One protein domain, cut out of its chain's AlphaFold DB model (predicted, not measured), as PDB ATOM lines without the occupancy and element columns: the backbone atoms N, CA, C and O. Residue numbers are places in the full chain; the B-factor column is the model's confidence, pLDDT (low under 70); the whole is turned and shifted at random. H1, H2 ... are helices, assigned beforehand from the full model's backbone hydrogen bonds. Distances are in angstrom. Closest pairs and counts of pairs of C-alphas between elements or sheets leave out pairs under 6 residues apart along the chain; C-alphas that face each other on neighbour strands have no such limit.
ATOM      1  N   PHE A 585      -1.762  24.567  -3.139       84.81
ATOM      2  CA  PHE A 585      -0.792  25.576  -3.583       84.81
ATOM      3  C   PHE A 585       0.073  26.121  -2.453       84.81
ATOM      4  O   PHE A 585       1.263  26.365  -2.659       84.81
ATOM      5  N   LEU A 586      -0.496  26.319  -1.262       83.06
ATOM      6  CA  LEU A 586       0.265  26.875  -0.151       83.06
ATOM      7  C   LEU A 586       1.388  25.915   0.297       83.06
ATOM      8  O   LEU A 586       2.537  26.357   0.354       83.06
ATOM      9  N   PRO A 587       1.138  24.612   0.546       83.31
ATOM     10  CA  PRO A 587       2.213  23.641   0.755       83.31
ATOM     11  C   PRO A 587       3.176  23.511  -0.433       83.31
ATOM     12  O   PRO A 587       4.378  23.362  -0.219       83.31
ATOM     13  N   TYR A 588       2.682  23.626  -1.674       87.62
ATOM     14  CA  TYR A 588       3.524  23.559  -2.871       87.62
ATOM     15  C   TYR A 588       4.591  24.662  -2.892       87.62
ATOM     16  O   TYR A 588       5.782  24.375  -3.014       87.62
ATOM     17  N   VAL A 589       4.180  25.917  -2.676       86.94
ATOM     18  CA  VAL A 589       5.086  27.075  -2.581       86.94
ATOM     19  C   VAL A 589       6.129  26.871  -1.480       86.94
ATOM     20  O   VAL A 589       7.312  27.142  -1.686       86.94
ATOM     21  N   LYS A 590       5.722  26.349  -0.319       85.56
ATOM     22  CA  LYS A 590       6.641  26.080   0.798       85.56
ATOM     23  C   LYS A 590       7.691  25.036   0.431       85.56
ATOM     24  O   LYS A 590       8.882  25.265   0.643       85.56
ATOM     25  N   ALA A 591       7.272  23.926  -0.175       86.19
ATOM     26  CA  ALA A 591       8.184  22.884  -0.633       86.19
ATOM     27  C   ALA A 591       9.149  23.395  -1.729       86.19
ATOM     28  O   ALA A 591      10.325  23.024  -1.739       86.19
ATOM     29  N   LEU A 592       8.705  24.303  -2.610       85.94
ATOM     30  CA  LEU A 592       9.567  24.932  -3.623       85.94
ATOM     31  C   LEU A 592      10.669  25.787  -2.990       85.94
ATOM     32  O   LEU A 592      11.836  25.679  -3.368       85.94
ATOM     33  N   LEU A 593      10.329  26.587  -1.980       82.38
ATOM     34  CA  LEU A 593      11.314  27.396  -1.263       82.38
ATOM     35  C   LEU A 593      12.337  26.525  -0.509       82.38
ATOM     36  O   LEU A 593      13.531  26.822  -0.555       82.38
ATOM     37  N   GLN A 594      11.912  25.410   0.099       81.25
ATOM     38  CA  GLN A 594      12.826  24.461   0.765       81.25
ATOM     39  C   GLN A 594      13.767  23.749  -0.211       81.25
ATOM     40  O   GLN A 594      14.936  23.508   0.094       81.25
ATOM     41  N   THR A 595      13.280  23.445  -1.414       81.88
ATOM     42  CA  THR A 595      14.078  22.811  -2.475       81.88
ATOM     43  C   THR A 595      14.925  23.796  -3.277       81.88
ATOM     44  O   THR A 595      15.580  23.385  -4.233       81.88
ATOM     45  N   LYS A 596      14.985  25.070  -2.858       82.12
ATOM     46  CA  LYS A 596      15.745  26.151  -3.508       82.12
ATOM     47  C   LYS A 596      15.277  26.456  -4.935       82.12
ATOM     48  O   LYS A 596      16.098  26.774  -5.790       82.12
ATOM     49  N   ASN A 597      13.964  26.430  -5.158       82.44
ATOM     50  CA  ASN A 597      13.317  26.858  -6.403       82.44
ATOM     51  C   ASN A 597      12.485  28.146  -6.192       82.44
ATOM     52  O   ASN A 597      11.259  28.120  -6.332       82.44
ATOM     53  N   PRO A 598      13.109  29.279  -5.808       81.06
ATOM     54  CA  PRO A 598      12.385  30.493  -5.433       81.06
ATOM     55  C   PRO A 598      11.724  31.215  -6.612       81.06
ATOM     56  O   PRO A 598      10.686  31.840  -6.415       81.06
ATOM     57  N   ASP A 599      12.257  31.086  -7.831       81.31
ATOM     58  CA  ASP A 599      11.654  31.666  -9.039       81.31
ATOM     59  C   ASP A 599      10.276  31.062  -9.341       81.31
ATOM     60  O   ASP A 599       9.316  31.776  -9.630       81.31
ATOM     61  N   GLU A 600      10.152  29.739  -9.216       83.44
ATOM     62  CA  GLU A 600       8.885  29.036  -9.422       83.44
ATOM     63  C   GLU A 600       7.876  29.383  -8.322       83.44
ATOM     64  O   GLU A 600       6.710  29.655  -8.612       83.44
ATOM     65  N   ALA A 601       8.339  29.460  -7.070       85.44
ATOM     66  CA  ALA A 601       7.519  29.919  -5.954       85.44
ATOM     67  C   ALA A 601       6.996  31.348  -6.188       85.44
ATOM     68  O   ALA A 601       5.804  31.600  -6.005       85.44
ATOM     69  N   ALA A 602       7.858  32.267  -6.639       81.81
ATOM     70  CA  ALA A 602       7.482  33.642  -6.960       81.81
ATOM     71  C   ALA A 602       6.457  33.701  -8.103       81.81
ATOM     72  O   ALA A 602       5.482  34.446  -8.002       81.81
ATOM     73  N   GLY A 603       6.635  32.886  -9.147       78.88
ATOM     74  CA  GLY A 603       5.695  32.779 -10.263       78.88
ATOM     75  C   GLY A 603       4.293  32.352  -9.817       78.88
ATOM     76  O   GLY A 603       3.316  33.018 -10.151       78.88
ATOM     77  N   ILE A 604       4.189  31.304  -8.995       81.12
ATOM     78  CA  ILE A 604       2.901  30.819  -8.464       81.12
ATOM     79  C   ILE A 604       2.239  31.872  -7.571       81.12
ATOM     80  O   ILE A 604       1.034  32.091  -7.654       81.12
ATOM     81  N   LEU A 605       3.023  32.558  -6.736       79.38
ATOM     82  CA  LEU A 605       2.522  33.596  -5.834       79.38
ATOM     83  C   LEU A 605       2.053  34.870  -6.558       79.38
ATOM     84  O   LEU A 605       1.320  35.669  -5.966       79.38
ATOM     85  N   GLN A 606       2.487  35.080  -7.803       74.31
ATOM     86  CA  GLN A 606       2.051  36.173  -8.675       74.31
ATOM     87  C   GLN A 606       0.910  35.767  -9.622       74.31
ATOM     88  O   GLN A 606       0.245  36.652 -10.166       74.31
ATOM     89  N   ASP A 607       0.661  34.468  -9.822       71.00
ATOM     90  CA  ASP A 607      -0.406  34.002 -10.705       71.00
ATOM     91  C   ASP A 607      -1.779  34.329 -10.100       71.00
ATOM     92  O   ASP A 607      -2.179  33.791  -9.069       71.00
ATOM     93  N   GLN A 608      -2.536  35.200 -10.773       60.16
ATOM     94  CA  GLN A 608      -3.892  35.572 -10.359       60.16
ATOM     95  C   GLN A 608      -4.887  34.403 -10.412       60.16
ATOM     96  O   GLN A 608      -5.990  34.517  -9.881       60.16
ATOM     97  N   ARG A 609      -4.520  33.292 -11.061       61.16
ATOM     98  CA  ARG A 609      -5.315  32.060 -11.098       61.16
ATOM     99  C   ARG A 609      -5.087  31.177  -9.871       61.16
ATOM    100  O   ARG A 609      -5.896  30.284  -9.640       61.16
ATOM    101  N   ALA A 610      -4.035  31.413  -9.081       67.94
ATOM    102  CA  ALA A 610      -3.822  30.703  -7.827       67.94
ATOM    103  C   ALA A 610      -4.753  31.283  -6.739       67.94
ATOM    104  O   ALA A 610      -4.659  32.474  -6.426       67.94
ATOM    105  N   PRO A 611      -5.645  30.481  -6.130       73.69
ATOM    106  CA  PRO A 611      -6.597  30.949  -5.125       73.69
ATOM    107  C   PRO A 611      -5.922  31.097  -3.749       73.69
ATOM    108  O   PRO A 611      -6.287  30.427  -2.786       73.69
ATOM    109  N   LEU A 612      -4.894  31.943  -3.652       78.12
ATOM    110  CA  LEU A 612      -4.205  32.217  -2.392       78.12
ATOM    111  C   LEU A 612      -4.817  33.453  -1.716       78.12
ATOM    112  O   LEU A 612      -4.849  34.525  -2.327       78.12
ATOM    113  N   PRO A 613      -5.291  33.342  -0.463       74.38
ATOM    114  CA  PRO A 613      -5.865  34.474   0.246       74.38
ATOM    115  C   PRO A 613      -4.780  35.497   0.594       74.38
ATOM    116  O   PRO A 613      -3.607  35.163   0.760       74.38
ATOM    117  N   ASP A 614      -5.178  36.757   0.752       71.50
ATOM    118  CA  ASP A 614      -4.284  37.828   1.196       71.50
ATOM    119  C   ASP A 614      -4.052  37.760   2.717       71.50
ATOM    120  O   ASP A 614      -4.467  38.630   3.483       71.50
ATOM    121  N   THR A 615      -3.435  36.666   3.164       69.44
ATOM    122  CA  THR A 615      -3.068  36.438   4.562       69.44
ATOM    123  C   THR A 615      -1.644  36.922   4.830       69.44
ATOM    124  O   THR A 615      -0.821  36.974   3.909       69.44
ATOM    125  N   PRO A 616      -1.300  37.220   6.098       63.47
ATOM    126  CA  PRO A 616       0.079  37.502   6.480       63.47
ATOM    127  C   PRO A 616       1.045  36.424   5.970       63.47
ATOM    128  O   PRO A 616       2.033  36.758   5.327       63.47
ATOM    129  N   GLU A 617       0.714  35.140   6.156       71.69
ATOM    130  CA  GLU A 617       1.501  33.989   5.683       71.69
ATOM    131  C   GLU A 617       1.831  34.064   4.182       71.69
ATOM    132  O   GLU A 617       2.990  33.914   3.796       71.69
ATOM    133  N   VAL A 618       0.846  34.359   3.329       77.38
ATOM    134  CA  VAL A 618       1.069  34.477   1.879       77.38
ATOM    135  C   VAL A 618       1.944  35.688   1.543       77.38
ATOM    136  O   VAL A 618       2.816  35.586   0.679       77.38
ATOM    137  N   ARG A 619       1.774  36.822   2.239       72.81
ATOM    138  CA  ARG A 619       2.653  37.994   2.071       72.81
ATOM    139  C   ARG A 619       4.097  37.687   2.480       72.81
ATOM    140  O   ARG A 619       5.014  38.064   1.759       72.81
ATOM    141  N   TYR A 620       4.307  36.942   3.567       74.12
ATOM    142  CA  TYR A 620       5.642  36.488   3.976       74.12
ATOM    143  C   TYR A 620       6.290  35.592   2.918       74.12
ATOM    144  O   TYR A 620       7.455  35.795   2.578       74.12
ATOM    145  N   LEU A 621       5.545  34.626   2.373       77.81
ATOM    146  CA  LEU A 621       6.054  33.744   1.323       77.81
ATOM    147  C   LEU A 621       6.395  34.512   0.039       77.81
ATOM    148  O   LEU A 621       7.403  34.197  -0.589       77.81
ATOM    149  N   LYS A 622       5.623  35.553  -0.314       77.38
ATOM    150  CA  LYS A 622       5.933  36.471  -1.429       77.38
ATOM    151  C   LYS A 622       7.280  37.154  -1.237       77.38
ATOM    152  O   LYS A 622       8.136  37.054  -2.113       77.38
ATOM    153  N   SER A 623       7.493  37.766  -0.075       71.19
ATOM    154  CA  SER A 623       8.761  38.419   0.249       71.19
ATOM    155  C   SER A 623       9.926  37.427   0.265       71.19
ATOM    156  O   SER A 623      10.980  37.706  -0.298       71.19
ATOM    157  N   ALA A 624       9.741  36.245   0.862       73.50
ATOM    158  CA  ALA A 624      10.773  35.210   0.908       73.50
ATOM    159  C   ALA A 624      11.153  34.710  -0.494       73.50
ATOM    160  O   ALA A 624      12.339  34.578  -0.791       73.50
ATOM    161  N   ALA A 625      10.165  34.466  -1.359       79.50
ATOM    162  CA  ALA A 625      10.403  34.070  -2.740       79.50
ATOM    163  C   ALA A 625      11.165  35.154  -3.513       79.50
ATOM    164  O   ALA A 625      12.163  34.830  -4.147       79.50
ATOM    165  N   ALA A 626      10.768  36.428  -3.385       72.25
ATOM    166  CA  ALA A 626      11.435  37.557  -4.040       72.25
ATOM    167  C   ALA A 626      12.902  37.723  -3.599       72.25
ATOM    168  O   ALA A 626      13.795  37.845  -4.441       72.25
ATOM    169  N   ILE A 627      13.163  37.647  -2.285       67.94
ATOM    170  CA  ILE A 627      14.520  37.727  -1.719       67.94
ATOM    171  C   ILE A 627      15.386  36.576  -2.240       67.94
ATOM    172  O   ILE A 627      16.520  36.786  -2.670       67.94
ATOM    173  N   LEU A 628      14.867  35.346  -2.186       70.56
ATOM    174  CA  LEU A 628      15.631  34.154  -2.551       70.56
ATOM    175  C   LEU A 628      15.847  34.033  -4.063       70.56
ATOM    176  O   LEU A 628      16.857  33.461  -4.473       70.56
ATOM    177  N   SER A 629      14.938  34.568  -4.880       72.06
ATOM    178  CA  SER A 629      15.077  34.599  -6.336       72.06
ATOM    179  C   SER A 629      15.974  35.741  -6.828       72.06
ATOM    180  O   SER A 629      16.367  35.753  -7.989       72.06
ATOM    181  N   GLY A 630      16.292  36.723  -5.975       66.62
ATOM    182  CA  GLY A 630      17.028  37.926  -6.376       66.62
ATOM    183  C   GLY A 630      16.221  38.877  -7.270       66.62
ATOM    184  O   GLY A 630      16.802  39.772  -7.883       66.62
ATOM    185  N   ASN A 631      14.894  38.702  -7.335       63.03
ATOM    186  CA  ASN A 631      13.983  39.585  -8.064       63.03
ATOM    187  C   ASN A 631      13.477  40.673  -7.105       63.03
ATOM    188  O   ASN A 631      12.329  40.648  -6.665       63.03
ATOM    189  N   ASP A 632      14.342  41.636  -6.788       54.56
ATOM    190  CA  ASP A 632      14.043  42.786  -5.910       54.56
ATOM    191  C   ASP A 632      13.139  43.853  -6.576       54.56
ATOM    192  O   ASP A 632      12.935  44.933  -6.027       54.56
ATOM    193  N   GLU A 633      12.573  43.592  -7.761       50.12
ATOM    194  CA  GLU A 633      11.720  44.556  -8.483       50.12
ATOM    195  C   GLU A 633      10.296  44.703  -7.906       50.12
ATOM    196  O   GLU A 633       9.477  45.431  -8.467       50.12
ATOM    197  N   GLN A 634       9.973  44.050  -6.784       52.88
ATOM    198  CA  GLN A 634       8.687  44.253  -6.115       52.88
ATOM    199  C   GLN A 634       8.704  45.466  -5.174       52.88
ATOM    200  O   GLN A 634       9.662  45.701  -4.445       52.88
ATOM    201  N   ASP A 635       7.575  46.183  -5.162       49.34
ATOM    202  CA  ASP A 635       7.189  47.329  -4.316       49.34
ATOM    203  C   ASP A 635       7.113  46.977  -2.802       49.34
ATOM    204  O   ASP A 635       6.205  47.401  -2.087       49.34
ATOM    205  N   ILE A 636       8.036  46.164  -2.279       54.53
ATOM    206  CA  ILE A 636       8.099  45.834  -0.854       54.53
ATOM    207  C   ILE A 636       8.730  47.027  -0.144       54.53
ATOM    208  O   ILE A 636       9.845  47.460  -0.452       54.53
ATOM    209  N   SER A 637       8.009  47.602   0.812       58.72
ATOM    210  CA  SER A 637       8.514  48.767   1.523       58.72
ATOM    211  C   SER A 637       9.749  48.391   2.363       58.72
ATOM    212  O   SER A 637       9.828  47.309   2.942       58.72
ATOM    213  N   VAL A 638      10.726  49.298   2.483       55.22
ATOM    214  CA  VAL A 638      11.921  49.099   3.339       55.22
ATOM    215  C   VAL A 638      11.571  48.635   4.773       55.22
ATOM    216  O   VAL A 638      12.288  47.789   5.311       55.22
ATOM    217  N   PRO A 639      10.482  49.119   5.412       54.69
ATOM    218  CA  PRO A 639      10.018  48.593   6.696       54.69
ATOM    219  C   PRO A 639       9.570  47.125   6.664       54.69
ATOM    220  O   PRO A 639       9.879  46.390   7.599       54.69
ATOM    221  N   GLU A 640       8.873  46.680   5.614       55.38
ATOM    222  CA  GLU A 640       8.467  45.275   5.456       55.38
ATOM    223  C   GLU A 640       9.686  44.379   5.250       55.38
ATOM    224  O   GLU A 640       9.822  43.362   5.928       55.38
ATOM    225  N   TYR A 641      10.633  44.807   4.413       56.03
ATOM    226  CA  TYR A 641      11.902  44.103   4.229       56.03
ATOM    227  C   TYR A 641      12.646  43.908   5.564       56.03
ATOM    228  O   TYR A 641      13.065  42.798   5.897       56.03
ATOM    229  N   ALA A 642      12.753  44.964   6.379       57.16
ATOM    230  CA  ALA A 642      13.379  44.889   7.699       57.16
ATOM    231  C   ALA A 642      12.611  43.974   8.674       57.16
ATOM    232  O   ALA A 642      13.233  43.215   9.418       57.16
ATOM    233  N   ALA A 643      11.276  44.001   8.651       60.25
ATOM    234  CA  ALA A 643      10.442  43.122   9.471       60.25
ATOM    235  C   ALA A 643      10.601  41.640   9.086       60.25
ATOM    236  O   ALA A 643      10.599  40.771   9.956       60.25
ATOM    237  N   HIS A 644      10.781  41.341   7.798       61.62
ATOM    238  CA  HIS A 644      10.997  39.977   7.313       61.62
ATOM    239  C   HIS A 644      12.376  39.427   7.692       61.62
ATOM    240  O   HIS A 644      12.458  38.282   8.137       61.62
ATOM    241  N   VAL A 645      13.439  40.236   7.589       56.69
ATOM    242  CA  VAL A 645      14.780  39.862   8.082       56.69
ATOM    243  C   VAL A 645      14.731  39.579   9.582       56.69
ATOM    244  O   VAL A 645      15.204  38.536  10.022       56.69
ATOM    245  N   PHE A 646      14.063  40.443  10.346       59.00
ATOM    246  CA  PHE A 646      13.883  40.255  11.783       59.00
ATOM    247  C   PHE A 646      13.131  38.951  12.119       59.00
ATOM    248  O   PHE A 646      13.538  38.197  12.999       59.00
ATOM    249  N   GLN A 647      12.073  38.608  11.376       61.03
ATOM    250  CA  GLN A 647      11.376  37.330  11.572       61.03
ATOM    251  C   GLN A 647      12.169  36.100  11.102       61.03
ATOM    252  O   GLN A 647      11.935  34.996  11.603       61.03
ATOM    253  N   ALA A 648      13.095  36.256  10.157       56.22
ATOM    254  CA  ALA A 648      14.031  35.202   9.783       56.22
ATOM    255  C   ALA A 648      15.067  34.948  10.885       56.22
ATOM    256  O   ALA A 648      15.343  33.790  11.199       56.22
ATOM    257  N   GLU A 649      15.582  36.016  11.501       57.16
ATOM    258  CA  GLU A 649      16.516  35.950  12.631       57.16
ATOM    259  C   GLU A 649      15.906  35.218  13.834       57.16
ATOM    260  O   GLU A 649      16.572  34.377  14.432       57.16
ATOM    261  N   ASN A 650      14.613  35.423  14.102       58.62
ATOM    262  CA  ASN A 650      13.896  34.755  15.197       58.62
ATOM    263  C   ASN A 650      13.406  33.330  14.856       58.62
ATOM    264  O   ASN A 650      12.630  32.738  15.602       58.62
ATOM    265  N   GLY A 651      13.774  32.766  13.699       58.88
ATOM    266  CA  GLY A 651      13.365  31.412  13.294       58.88
ATOM    267  C   GLY A 651      11.901  31.269  12.847       58.88
ATOM    268  O   GLY A 651      11.555  30.252  12.243       58.88
ATOM    269  N   THR A 652      11.063  32.294  13.031       61.62
ATOM    270  CA  THR A 652       9.668  32.362  12.548       61.62
ATOM    271  C   THR A 652       9.550  32.056  11.058       61.62
ATOM    272  O   THR A 652       8.607  31.389  10.641       61.62
ATOM    273  N   LEU A 653      10.533  32.446  10.242       60.59
ATOM    274  CA  LEU A 653      10.546  32.125   8.813       60.59
ATOM    275  C   LEU A 653      10.495  30.607   8.538       60.59
ATOM    276  O   LEU A 653       9.797  30.184   7.623       60.59
ATOM    277  N   ARG A 654      11.154  29.765   9.348       66.19
ATOM    278  CA  ARG A 654      11.130  28.301   9.155       66.19
ATOM    279  C   ARG A 654       9.732  27.710   9.316       66.19
ATOM    280  O   ARG A 654       9.402  26.765   8.606       66.19
ATOM    281  N   THR A 655       8.907  28.301  10.186       63.66
ATOM    282  CA  THR A 655       7.495  27.915  10.347       63.66
ATOM    283  C   THR A 655       6.736  28.106   9.036       63.66
ATOM    284  O   THR A 655       6.058  27.201   8.557       63.66
ATOM    285  N   TYR A 656       6.917  29.256   8.392       66.06
ATOM    286  CA  TYR A 656       6.208  29.586   7.166       66.06
ATOM    287  C   TYR A 656       6.707  28.764   5.985       66.06
ATOM    288  O   TYR A 656       5.894  28.357   5.166       66.06
ATOM    289  N   ILE A 657       8.001  28.436   5.922       64.19
ATOM    290  CA  ILE A 657       8.567  27.580   4.867       64.19
ATOM    291  C   ILE A 657       8.365  26.071   5.181       64.19
ATOM    292  O   ILE A 657       8.722  25.206   4.387       64.19
ATOM    293  N   GLY A 658       7.752  25.718   6.315       65.25
ATOM    294  CA  GLY A 658       7.296  24.354   6.604       65.25
ATOM    295  C   GLY A 658       8.282  23.423   7.319       65.25
ATOM    296  O   GLY A 658       7.985  22.241   7.459       65.25
ATOM    297  N   ASP A 659       9.402  23.936   7.837       71.12
ATOM    298  CA  ASP A 659      10.288  23.200   8.756       71.12
ATOM    299  C   ASP A 659       9.734  23.308  10.191       71.12
ATOM    300  O   ASP A 659      10.327  23.915  11.087       71.12
ATOM    301  N   TYR A 660       8.520  22.781  10.380       74.25
ATOM    302  CA  TYR A 660       7.740  22.954  11.609       74.25
ATOM    303  C   TYR A 660       8.407  22.323  12.822       74.25
ATOM    304  O   TYR A 660       8.310  22.878  13.910       74.25
ATOM    305  N   LEU A 661       9.116  21.203  12.655       69.06
ATOM    306  CA  LEU A 661       9.804  20.547  13.762       69.06
ATOM    307  C   LEU A 661      10.967  21.396  14.275       69.06
ATOM    308  O   LEU A 661      11.094  21.602  15.484       69.06
ATOM    309  N   THR A 662      11.819  21.895  13.376       71.00
ATOM    310  CA  THR A 662      12.931  22.749  13.800       71.00
ATOM    311  C   THR A 662      12.406  24.068  14.331       71.00
ATOM    312  O   THR A 662      12.905  24.551  15.341       71.00
ATOM    313  N   ALA A 663      11.371  24.625  13.705       72.62
ATOM    314  CA  ALA A 663      10.788  25.870  14.163       72.62
ATOM    315  C   ALA A 663      10.083  25.728  15.522       72.62
ATOM    316  O   ALA A 663      10.256  26.596  16.369       72.62
ATOM    317  N   ALA A 664       9.380  24.616  15.771       75.94
ATOM    318  CA  ALA A 664       8.850  24.266  17.086       75.94
ATOM    319  C   ALA A 664       9.983  24.217  18.110       75.94
ATOM    320  O   ALA A 664       9.937  24.959  19.078       75.94
ATOM    321  N   ARG A 665      11.050  23.447  17.858       72.81
ATOM    322  CA  ARG A 665      12.203  23.357  18.774       72.81
ATOM    323  C   ARG A 665      12.871  24.706  19.034       72.81
ATOM    324  O   ARG A 665      13.275  24.976  20.157       72.81
ATOM    325  N   MET A 666      13.004  25.544  18.010       70.38
ATOM    326  CA  MET A 666      13.547  26.894  18.170       70.38
ATOM    327  C   MET A 666      12.632  27.742  19.051       70.38
ATOM    328  O   MET A 666      13.108  28.324  20.015       70.38
ATOM    329  N   LEU A 667      11.325  27.751  18.786       74.88
ATOM    330  CA  LEU A 667      10.355  28.477  19.606       74.88
ATOM    331  C   LEU A 667      10.307  27.944  21.042       74.88
ATOM    332  O   LEU A 667      10.202  28.738  21.962       74.88
ATOM    333  N   GLU A 668      10.444  26.638  21.258       74.06
ATOM    334  CA  GLU A 668      10.563  26.049  22.597       74.06
ATOM    335  C   GLU A 668      11.799  26.596  23.333       74.06
ATOM    336  O   GLU A 668      11.700  27.010  24.488       74.06
ATOM    337  N   ILE A 669      12.951  26.661  22.655       69.56
ATOM    338  CA  ILE A 669      14.191  27.226  23.208       69.56
ATOM    339  C   ILE A 669      14.034  28.724  23.511       69.56
ATOM    340  O   ILE A 669      14.463  29.171  24.573       69.56
ATOM    341  N   GLU A 670      13.418  29.496  22.616       70.00
ATOM    342  CA  GLU A 670      13.214  30.937  22.809       70.00
ATOM    343  C   GLU A 670      12.178  31.225  23.904       70.00
ATOM    344  O   GLU A 670      12.431  32.046  24.779       70.00
ATOM    345  N   ILE A 671      11.058  30.492  23.956       72.94
ATOM    346  CA  ILE A 671      10.069  30.587  25.046       72.94
ATOM    347  C   ILE A 671      10.719  30.235  26.386       72.94
ATOM    348  O   ILE A 671      10.399  30.837  27.409       72.94
ATOM    349  N   PHE A 672      11.631  29.263  26.405       69.12
ATOM    350  CA  PHE A 672      12.383  28.937  27.609       69.12
ATOM    351  C   PHE A 672      13.289  30.093  28.063       69.12
ATOM    352  O   PHE A 672      13.389  30.355  29.264       69.12
ATOM    353  N   GLN A 673      13.933  30.795  27.126       69.94
ATOM    354  CA  GLN A 673      14.787  31.949  27.422       69.94
ATOM    355  C   GLN A 673      13.973  33.189  27.828       69.94
ATOM    356  O   GLN A 673      14.332  33.870  28.794       69.94
ATOM    357  N   GLU A 674      12.859  33.448  27.143       72.44
ATOM    358  CA  GLU A 674      11.997  34.622  27.306       72.44
ATOM    359  C   GLU A 674      10.519  34.234  27.548       72.44
ATOM    360  O   GLU A 674       9.632  34.538  26.750       72.44
ATOM    361  N   PRO A 675      10.184  33.619  28.697       73.25
ATOM    362  CA  PRO A 675       8.857  33.033  28.940       73.25
ATOM    363  C   PRO A 675       7.703  34.038  29.044       73.25
ATOM    364  O   PRO A 675       6.542  33.625  29.087       73.25
ATOM    365  N   LEU A 676       8.018  35.334  29.135       77.06
ATOM    366  CA  LEU A 676       7.058  36.436  29.218       77.06
ATOM    367  C   LEU A 676       6.769  37.085  27.856       77.06
ATOM    368  O   LEU A 676       5.881  37.936  27.786       77.06
ATOM    369  N   ASP A 677       7.487  36.711  26.792       75.75
ATOM    370  CA  ASP A 677       7.133  37.124  25.438       75.75
ATOM    371  C   ASP A 677       6.023  36.211  24.891       75.75
ATOM    372  O   ASP A 677       6.248  35.139  24.328       75.75
ATOM    373  N   TYR A 678       4.779  36.649  25.073       81.38
ATOM    374  CA  TYR A 678       3.602  35.912  24.617       81.38
ATOM    375  C   TYR A 678       3.476  35.853  23.089       81.38
ATOM    376  O   TYR A 678       2.748  34.997  22.585       81.38
ATOM    377  N   SER A 679       4.203  36.689  22.334       75.44
ATOM    378  CA  SER A 679       4.222  36.591  20.869       75.44
ATOM    379  C   SER A 679       4.863  35.279  20.399       75.44
ATOM    380  O   SER A 679       4.378  34.662  19.447       75.44
ATOM    381  N   LEU A 680       5.860  34.776  21.140       75.81
ATOM    382  CA  LEU A 680       6.477  33.472  20.896       75.81
ATOM    383  C   LEU A 680       5.482  32.327  21.115       75.81
ATOM    384  O   LEU A 680       5.483  31.360  20.356       75.81
ATOM    385  N   ARG A 681       4.583  32.448  22.103       83.38
ATOM    386  CA  ARG A 681       3.530  31.448  22.363       83.38
ATOM    387  C   ARG A 681       2.472  31.419  21.270       83.38
ATOM    388  O   ARG A 681       2.067  30.335  20.866       83.38
ATOM    389  N   ILE A 682       2.075  32.580  20.746       82.56
ATOM    390  CA  ILE A 682       1.154  32.668  19.600       82.56
ATOM    391  C   ILE A 682       1.793  32.019  18.363       82.56
ATOM    392  O   ILE A 682       1.157  31.209  17.688       82.56
ATOM    393  N   ALA A 683       3.071  32.312  18.097       78.56
ATOM    394  CA  ALA A 683       3.813  31.680  17.009       78.56
ATOM    395  C   ALA A 683       3.931  30.157  17.204       78.56
ATOM    396  O   ALA A 683       3.708  29.393  16.265       78.56
ATOM    397  N   TYR A 684       4.219  29.709  18.428       81.94
ATOM    398  CA  TYR A 684       4.332  28.290  18.761       81.94
ATOM    399  C   TYR A 684       2.993  27.558  18.635       81.94
ATOM    400  O   TYR A 684       2.952  26.489  18.029       81.94
ATOM    401  N   ALA A 685       1.888  28.158  19.084       85.25
ATOM    402  CA  ALA A 685       0.538  27.640  18.862       85.25
ATOM    403  C   ALA A 685       0.243  27.453  17.366       85.25
ATOM    404  O   ALA A 685      -0.200  26.381  16.951       85.25
ATOM    405  N   GLY A 686       0.579  28.454  16.544       82.75
ATOM    406  CA  GLY A 686       0.454  28.365  15.090       82.75
ATOM    407  C   GLY A 686       1.254  27.199  14.496       82.75
ATOM    408  O   GLY A 686       0.737  26.457  13.663       82.75
ATOM    409  N   VAL A 687       2.488  26.970  14.956       79.38
ATOM    410  CA  VAL A 687       3.300  25.817  14.527       79.38
ATOM    411  C   VAL A 687       2.674  24.492  14.947       79.38
ATOM    412  O   VAL A 687       2.582  23.579  14.128       79.38
ATOM    413  N   LEU A 688       2.211  24.385  16.193       79.94
ATOM    414  CA  LEU A 688       1.566  23.179  16.714       79.94
ATOM    415  C   LEU A 688       0.308  22.824  15.913       79.94
ATOM    416  O   LEU A 688       0.100  21.657  15.582       79.94
ATOM    417  N   PHE A 689      -0.472  23.819  15.498       82.00
ATOM    418  CA  PHE A 689      -1.631  23.625  14.625       82.00
ATOM    419  C   PHE A 689      -1.227  23.105  13.251       82.00
ATOM    420  O   PHE A 689      -1.798  22.127  12.764       82.00
ATOM    421  N   LYS A 690      -0.156  23.664  12.670       77.31
ATOM    422  CA  LYS A 690       0.479  23.138  11.451       77.31
ATOM    423  C   LYS A 690       1.145  21.767  11.650       77.31
ATOM    424  O   LYS A 690       1.412  21.090  10.658       77.31
ATOM    425  N   MET A 691       1.205  21.235  12.870       77.31
ATOM    426  CA  MET A 691       1.565  19.840  13.182       77.31
ATOM    427  C   MET A 691       0.375  18.945  13.619       77.31
ATOM    428  O   MET A 691       0.608  17.810  14.015       77.31
ATOM    429  N   GLU A 692      -0.880  19.416  13.555       77.44
ATOM    430  CA  GLU A 692      -2.099  18.734  14.070       77.44
ATOM    431  C   GLU A 692      -2.118  18.495  15.583       77.44
ATOM    432  O   GLU A 692      -2.843  17.637  16.089       77.44
ATOM    433  N   ARG A 693      -1.344  19.283  16.327       77.69
ATOM    434  CA  ARG A 693      -1.298  19.266  17.792       77.69
ATOM    435  C   ARG A 693      -2.199  20.376  18.336       77.69
ATOM    436  O   ARG A 693      -1.732  21.294  19.006       77.69
ATOM    437  N   TYR A 694      -3.484  20.320  17.973       80.75
ATOM    438  CA  TYR A 694      -4.454  21.390  18.234       80.75
ATOM    439  C   TYR A 694      -4.679  21.637  19.724       80.75
ATOM    440  O   TYR A 694      -4.668  22.792  20.130       80.75
ATOM    441  N   SER A 695      -4.796  20.604  20.561       75.25
ATOM    442  CA  SER A 695      -4.909  20.800  22.011       75.25
ATOM    443  C   SER A 695      -3.699  21.491  22.614       75.25
ATOM    444  O   SER A 695      -3.847  22.437  23.382       75.25
ATOM    445  N   GLU A 696      -2.492  21.084  22.219       77.62
ATOM    446  CA  GLU A 696      -1.267  21.724  22.695       77.62
ATOM    447  C   GLU A 696      -1.193  23.185  22.251       77.62
ATOM    448  O   GLU A 696      -0.814  24.042  23.046       77.62
ATOM    449  N   GLY A 697      -1.598  23.489  21.015       84.62
ATOM    450  CA  GLY A 697      -1.668  24.870  20.549       84.62
ATOM    451  C   GLY A 697      -2.764  25.684  21.251       84.62
ATOM    452  O   GLY A 697      -2.498  26.816  21.636       84.62
ATOM    453  N   MET A 698      -3.951  25.116  21.503       84.62
ATOM    454  CA  MET A 698      -5.031  25.780  22.251       84.62
ATOM    455  C   MET A 698      -4.591  26.083  23.682       84.62
ATOM    456  O   MET A 698      -4.810  27.190  24.170       84.62
ATOM    457  N   HIS A 699      -3.863  25.160  24.306       79.94
ATOM    458  CA  HIS A 699      -3.255  25.385  25.608       79.94
ATOM    459  C   HIS A 699      -2.192  26.496  25.570       79.94
ATOM    460  O   HIS A 699      -2.145  27.343  26.455       79.94
ATOM    461  N   GLN A 700      -1.358  26.575  24.526       84.12
ATOM    462  CA  GLN A 700      -0.436  27.711  24.387       84.12
ATOM    463  C   GLN A 700      -1.171  29.052  24.288       84.12
ATOM    464  O   GLN A 700      -0.706  30.044  24.853       84.12
ATOM    465  N   LEU A 701      -2.322  29.080  23.610       86.44
ATOM    466  CA  LEU A 701      -3.172  30.265  23.535       86.44
ATOM    467  C   LEU A 701      -3.847  30.575  24.874       86.44
ATOM    468  O   LEU A 701      -3.999  31.747  25.189       86.44
ATOM    469  N   SER A 702      -4.203  29.581  25.694       82.19
ATOM    470  CA  SER A 702      -4.804  29.835  27.013       82.19
ATOM    471  C   SER A 702      -3.836  30.476  28.010       82.19
ATOM    472  O   SER A 702      -4.263  31.109  28.971       82.19
ATOM    473  N   LEU A 703      -2.528  30.326  27.794       81.44
ATOM    474  CA  LEU A 703      -1.491  30.910  28.648       81.44
ATOM    475  C   LEU A 703      -1.227  32.396  28.361       81.44
ATOM    476  O   LEU A 703      -0.447  33.020  29.085       81.44
ATOM    477  N   ILE A 704      -1.821  32.969  27.307       84.06
ATOM    478  CA  ILE A 704      -1.635  34.385  26.981       84.06
ATOM    479  C   ILE A 704      -2.581  35.269  27.817       84.06
ATOM    480  O   ILE A 704      -3.691  34.859  28.151       84.06
ATOM    481  N   PRO A 705      -2.200  36.516  28.139       82.62
ATOM    482  CA  PRO A 705      -3.060  37.418  28.896       82.62
ATOM    483  C   PRO A 705      -4.359  37.793  28.162       82.62
ATOM    484  O   PRO A 705      -4.337  38.082  26.965       82.62
ATOM    485  N   ASP A 706      -5.457  37.969  28.907       76.50
ATOM    486  CA  ASP A 706      -6.788  38.319  28.368       76.50
ATOM    487  C   ASP A 706      -6.799  39.517  27.411       76.50
ATOM    488  O   ASP A 706      -7.542  39.533  26.433       76.50
ATOM    489  N   HIS A 707      -5.982  40.542  27.659       77.81
ATOM    490  CA  HIS A 707      -5.941  41.732  26.803       77.81
ATOM    491  C   HIS A 707      -5.351  41.465  25.406       77.81
ATOM    492  O   HIS A 707      -5.580  42.261  24.501       77.81
ATOM    493  N   MET A 708      -4.609  40.365  25.230       76.31
ATOM    494  CA  MET A 708      -4.111  39.892  23.934       76.31
ATOM    495  C   MET A 708      -5.070  38.901  23.267       76.31
ATOM    496  O   MET A 708      -4.922  38.620  22.084       76.31
ATOM    497  N   SER A 709      -6.084  38.403  23.984       73.44
ATOM    498  CA  SER A 709      -7.064  37.469  23.413       73.44
ATOM    499  C   SER A 709      -7.858  38.079  22.256       73.44
ATOM    500  O   SER A 709      -8.280  37.355  21.367       73.44
ATOM    501  N   SER A 710      -8.037  39.404  22.234       75.88
ATOM    502  CA  SER A 710      -8.745  40.125  21.170       75.88
ATOM    503  C   SER A 710      -7.913  40.369  19.908       75.88
ATOM    504  O   SER A 710      -8.391  41.060  19.013       75.88
ATOM    505  N   ASP A 711      -6.671  39.886  19.854       82.50
ATOM    506  CA  ASP A 711      -5.846  39.947  18.649       82.50
ATOM    507  C   ASP A 711      -6.457  39.080  17.533       82.50
ATOM    508  O   ASP A 711      -6.882  37.946  17.774       82.50
ATOM    509  N   ASP A 712      -6.499  39.606  16.308       78.06
ATOM    510  CA  ASP A 712      -7.107  38.928  15.158       78.06
ATOM    511  C   ASP A 712      -6.451  37.564  14.875       78.06
ATOM    512  O   ASP A 712      -7.142  36.603  14.526       78.06
ATOM    513  N   GLN A 713      -5.130  37.441  15.064       76.94
ATOM    514  CA  GLN A 713      -4.398  36.190  14.857       76.94
ATOM    515  C   GLN A 713      -4.760  35.151  15.921       76.94
ATOM    516  O   GLN A 713      -4.932  33.974  15.602       76.94
ATOM    517  N   VAL A 714      -4.910  35.581  17.175       83.62
ATOM    518  CA  VAL A 714      -5.341  34.706  18.273       83.62
ATOM    519  C   VAL A 714      -6.768  34.229  18.038       83.62
ATOM    520  O   VAL A 714      -7.029  33.040  18.168       83.62
ATOM    521  N   GLN A 715      -7.684  35.119  17.648       84.81
ATOM    522  CA  GLN A 715      -9.071  34.746  17.349       84.81
ATOM    523  C   GLN A 715      -9.165  33.774  16.170       84.81
ATOM    524  O   GLN A 715      -9.938  32.817  16.224       84.81
ATOM    525  N   MET A 716      -8.350  33.975  15.132       85.12
ATOM    526  CA  MET A 716      -8.263  33.055  14.001       85.12
ATOM    527  C   MET A 716      -7.777  31.665  14.433       85.12
ATOM    528  O   MET A 716      -8.384  30.671  14.043       85.12
ATOM    529  N   LEU A 717      -6.730  31.585  15.263       84.62
ATOM    530  CA  LEU A 717      -6.245  30.306  15.786       84.62
ATOM    531  C   LEU A 717      -7.263  29.673  16.745       84.62
ATOM    532  O   LEU A 717      -7.583  28.503  16.606       84.62
ATOM    533  N   LEU A 718      -7.861  30.421  17.672       84.75
ATOM    534  CA  LEU A 718      -8.913  29.876  18.540       84.75
ATOM    535  C   LEU A 718     -10.062  29.278  17.719       84.75
ATOM    536  O   LEU A 718     -10.552  28.200  18.055       84.75
ATOM    537  N   LYS A 719     -10.435  29.935  16.614       83.56
ATOM    538  CA  LYS A 719     -11.413  29.415  15.662       83.56
ATOM    539  C   LYS A 719     -10.931  28.122  14.989       83.56
ATOM    540  O   LYS A 719     -11.621  27.116  15.115       83.56
ATOM    541  N   GLU A 720      -9.746  28.106  14.374       82.94
ATOM    542  CA  GLU A 720      -9.174  26.912  13.713       82.94
ATOM    543  C   GLU A 720      -9.076  25.710  14.670       82.94
ATOM    544  O   GLU A 720      -9.428  24.583  14.311       82.94
ATOM    545  N   GLY A 721      -8.630  25.946  15.905       81.75
ATOM    546  CA  GLY A 721      -8.538  24.920  16.939       81.75
ATOM    547  C   GLY A 721      -9.915  24.434  17.374       81.75
ATOM    548  O   GLY A 721     -10.114  23.233  17.540       81.75
ATOM    549  N   SER A 722     -10.887  25.344  17.496       78.75
ATOM    550  CA  SER A 722     -12.261  24.984  17.834       78.75
ATOM    551  C   SER A 722     -12.950  24.167  16.738       78.75
ATOM    552  O   SER A 722     -13.559  23.149  17.049       78.75
ATOM    553  N   GLU A 723     -12.786  24.526  15.465       76.44
ATOM    554  CA  GLU A 723     -13.293  23.759  14.321       76.44
ATOM    555  C   GLU A 723     -12.653  22.362  14.283       76.44
ATOM    556  O   GLU A 723     -13.350  21.347  14.236       76.44
ATOM    557  N   SER A 724     -11.321  22.299  14.396       75.19
ATOM    558  CA  SER A 724     -10.548  21.049  14.307       75.19
ATOM    559  C   SER A 724     -10.842  20.059  15.439       75.19
ATOM    560  O   SER A 724     -10.710  18.849  15.250       75.19
TER     561      SER A 724
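What this domain is: This is residues 585 to 724 of the 991 residues of the protein "TPR repeat" of Methanospirillum hungatei JF-1 (strain ATCC 27890 / DSM 864 / NBRC 100397 / JF-1) (UniProt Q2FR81). Two lobes of helices stand side by side, with the short helix H5 between them: one lobe holds a triangle of H1, H2 and H3 with H4 across part of H3, the other holds H6 to H9 folded back and forth. In the second lobe H7, H8 and H9 form a triangle, and H6 packs on H7. The printed part has 140 residues with nine named helices, H1 to H9 in chain order, and no named strand; the class is all helix. It is compact, with a radius of gyration of the C-alphas of 15.5 A and spans of 41 by 31 by 26 A.

Where its parts are: H1, residues 585 to 594, begins with C-alpha 585 at (-0.792, 25.576, -3.583) and is 14.3 A long. H2 is residues 598 to 606, 12.2 A. H3, residues 616 to 629, is 19.9 A long, and H4, residues 638 to 649, is 16.7 A. H5 is residues 652 to 656, 7.0 A. H6, residues 660 to 673, is 19.5 A long and ends with C-alpha 673 at (14.787, 31.949, 27.422). H7 is residues 678 to 690, 18.6 A, and H8 residues 694 to 702, 12.2 A. H9, residues 712 to 724, is 18.2 A long and ends with C-alpha 724 at (-10.548, 21.049, 14.307).

How they stand to each other: H3 is the hub and touches four helices. It forms a hairpin with H2, opposite ways at a steep tilt of 42 degrees; their closest C-alphas, Pro 598 and Ala 625, are 4.9 A apart. H1 and H2 form a hairpin at a shallow tilt of 22 degrees, closest at the C-alphas of Val 589 and Ala 601, 5.0 A. H1 touches H3 at 38 degrees, only just steep, closest at the C-alphas of Leu 593 and Ala 625, 6.9 A. H4 touches H3 with residues 641 to 644 alone, about perpendicular at 90 degrees; the closest C-alphas, Tyr 620 and His 644, are 7.2 A apart. H5 only just touches H3, with 3 pairs of C-alphas within 8 A, the closest being Glu 617 and Tyr 656, 6.6 A. H5 touches H6, closest at the C-alphas of Thr 655 and Ala 663, 5.4 A. H6 and H7 form a hairpin at a shallow tilt of 22 degrees, closest at the C-alphas of Tyr 660 and Val 687, 6.0 A. H7 and H8 form another at 14 degrees, with the C-alphas of Ala 685 and Gly 697 3.9 A apart. H8 and H9 form a third at 35.0 degrees, only just steep, closest at the C-alphas of Tyr 694 and Gly 721, 5.6 A. H7 touches H9, closest at the C-alphas of Ile 682 and Val 714, 6.9 A. H3 and H7 are apart. In H1, H2, H3, H4, H6, H7, H8 and H9 every O i to N i+4 pair is within hydrogen-bond range; in H5 0 of 1 is, and 2 of 2 O i to N i+3 pairs are.

The domain as a whole: The two C-alphas farthest apart, Arg 609 and Gln 673, are 43.4 A apart. The printed part has no cut, and no link is long. The mean pLDDT of the printed part is 73.8; 39 residues are under 70, among them residues 630 to 658.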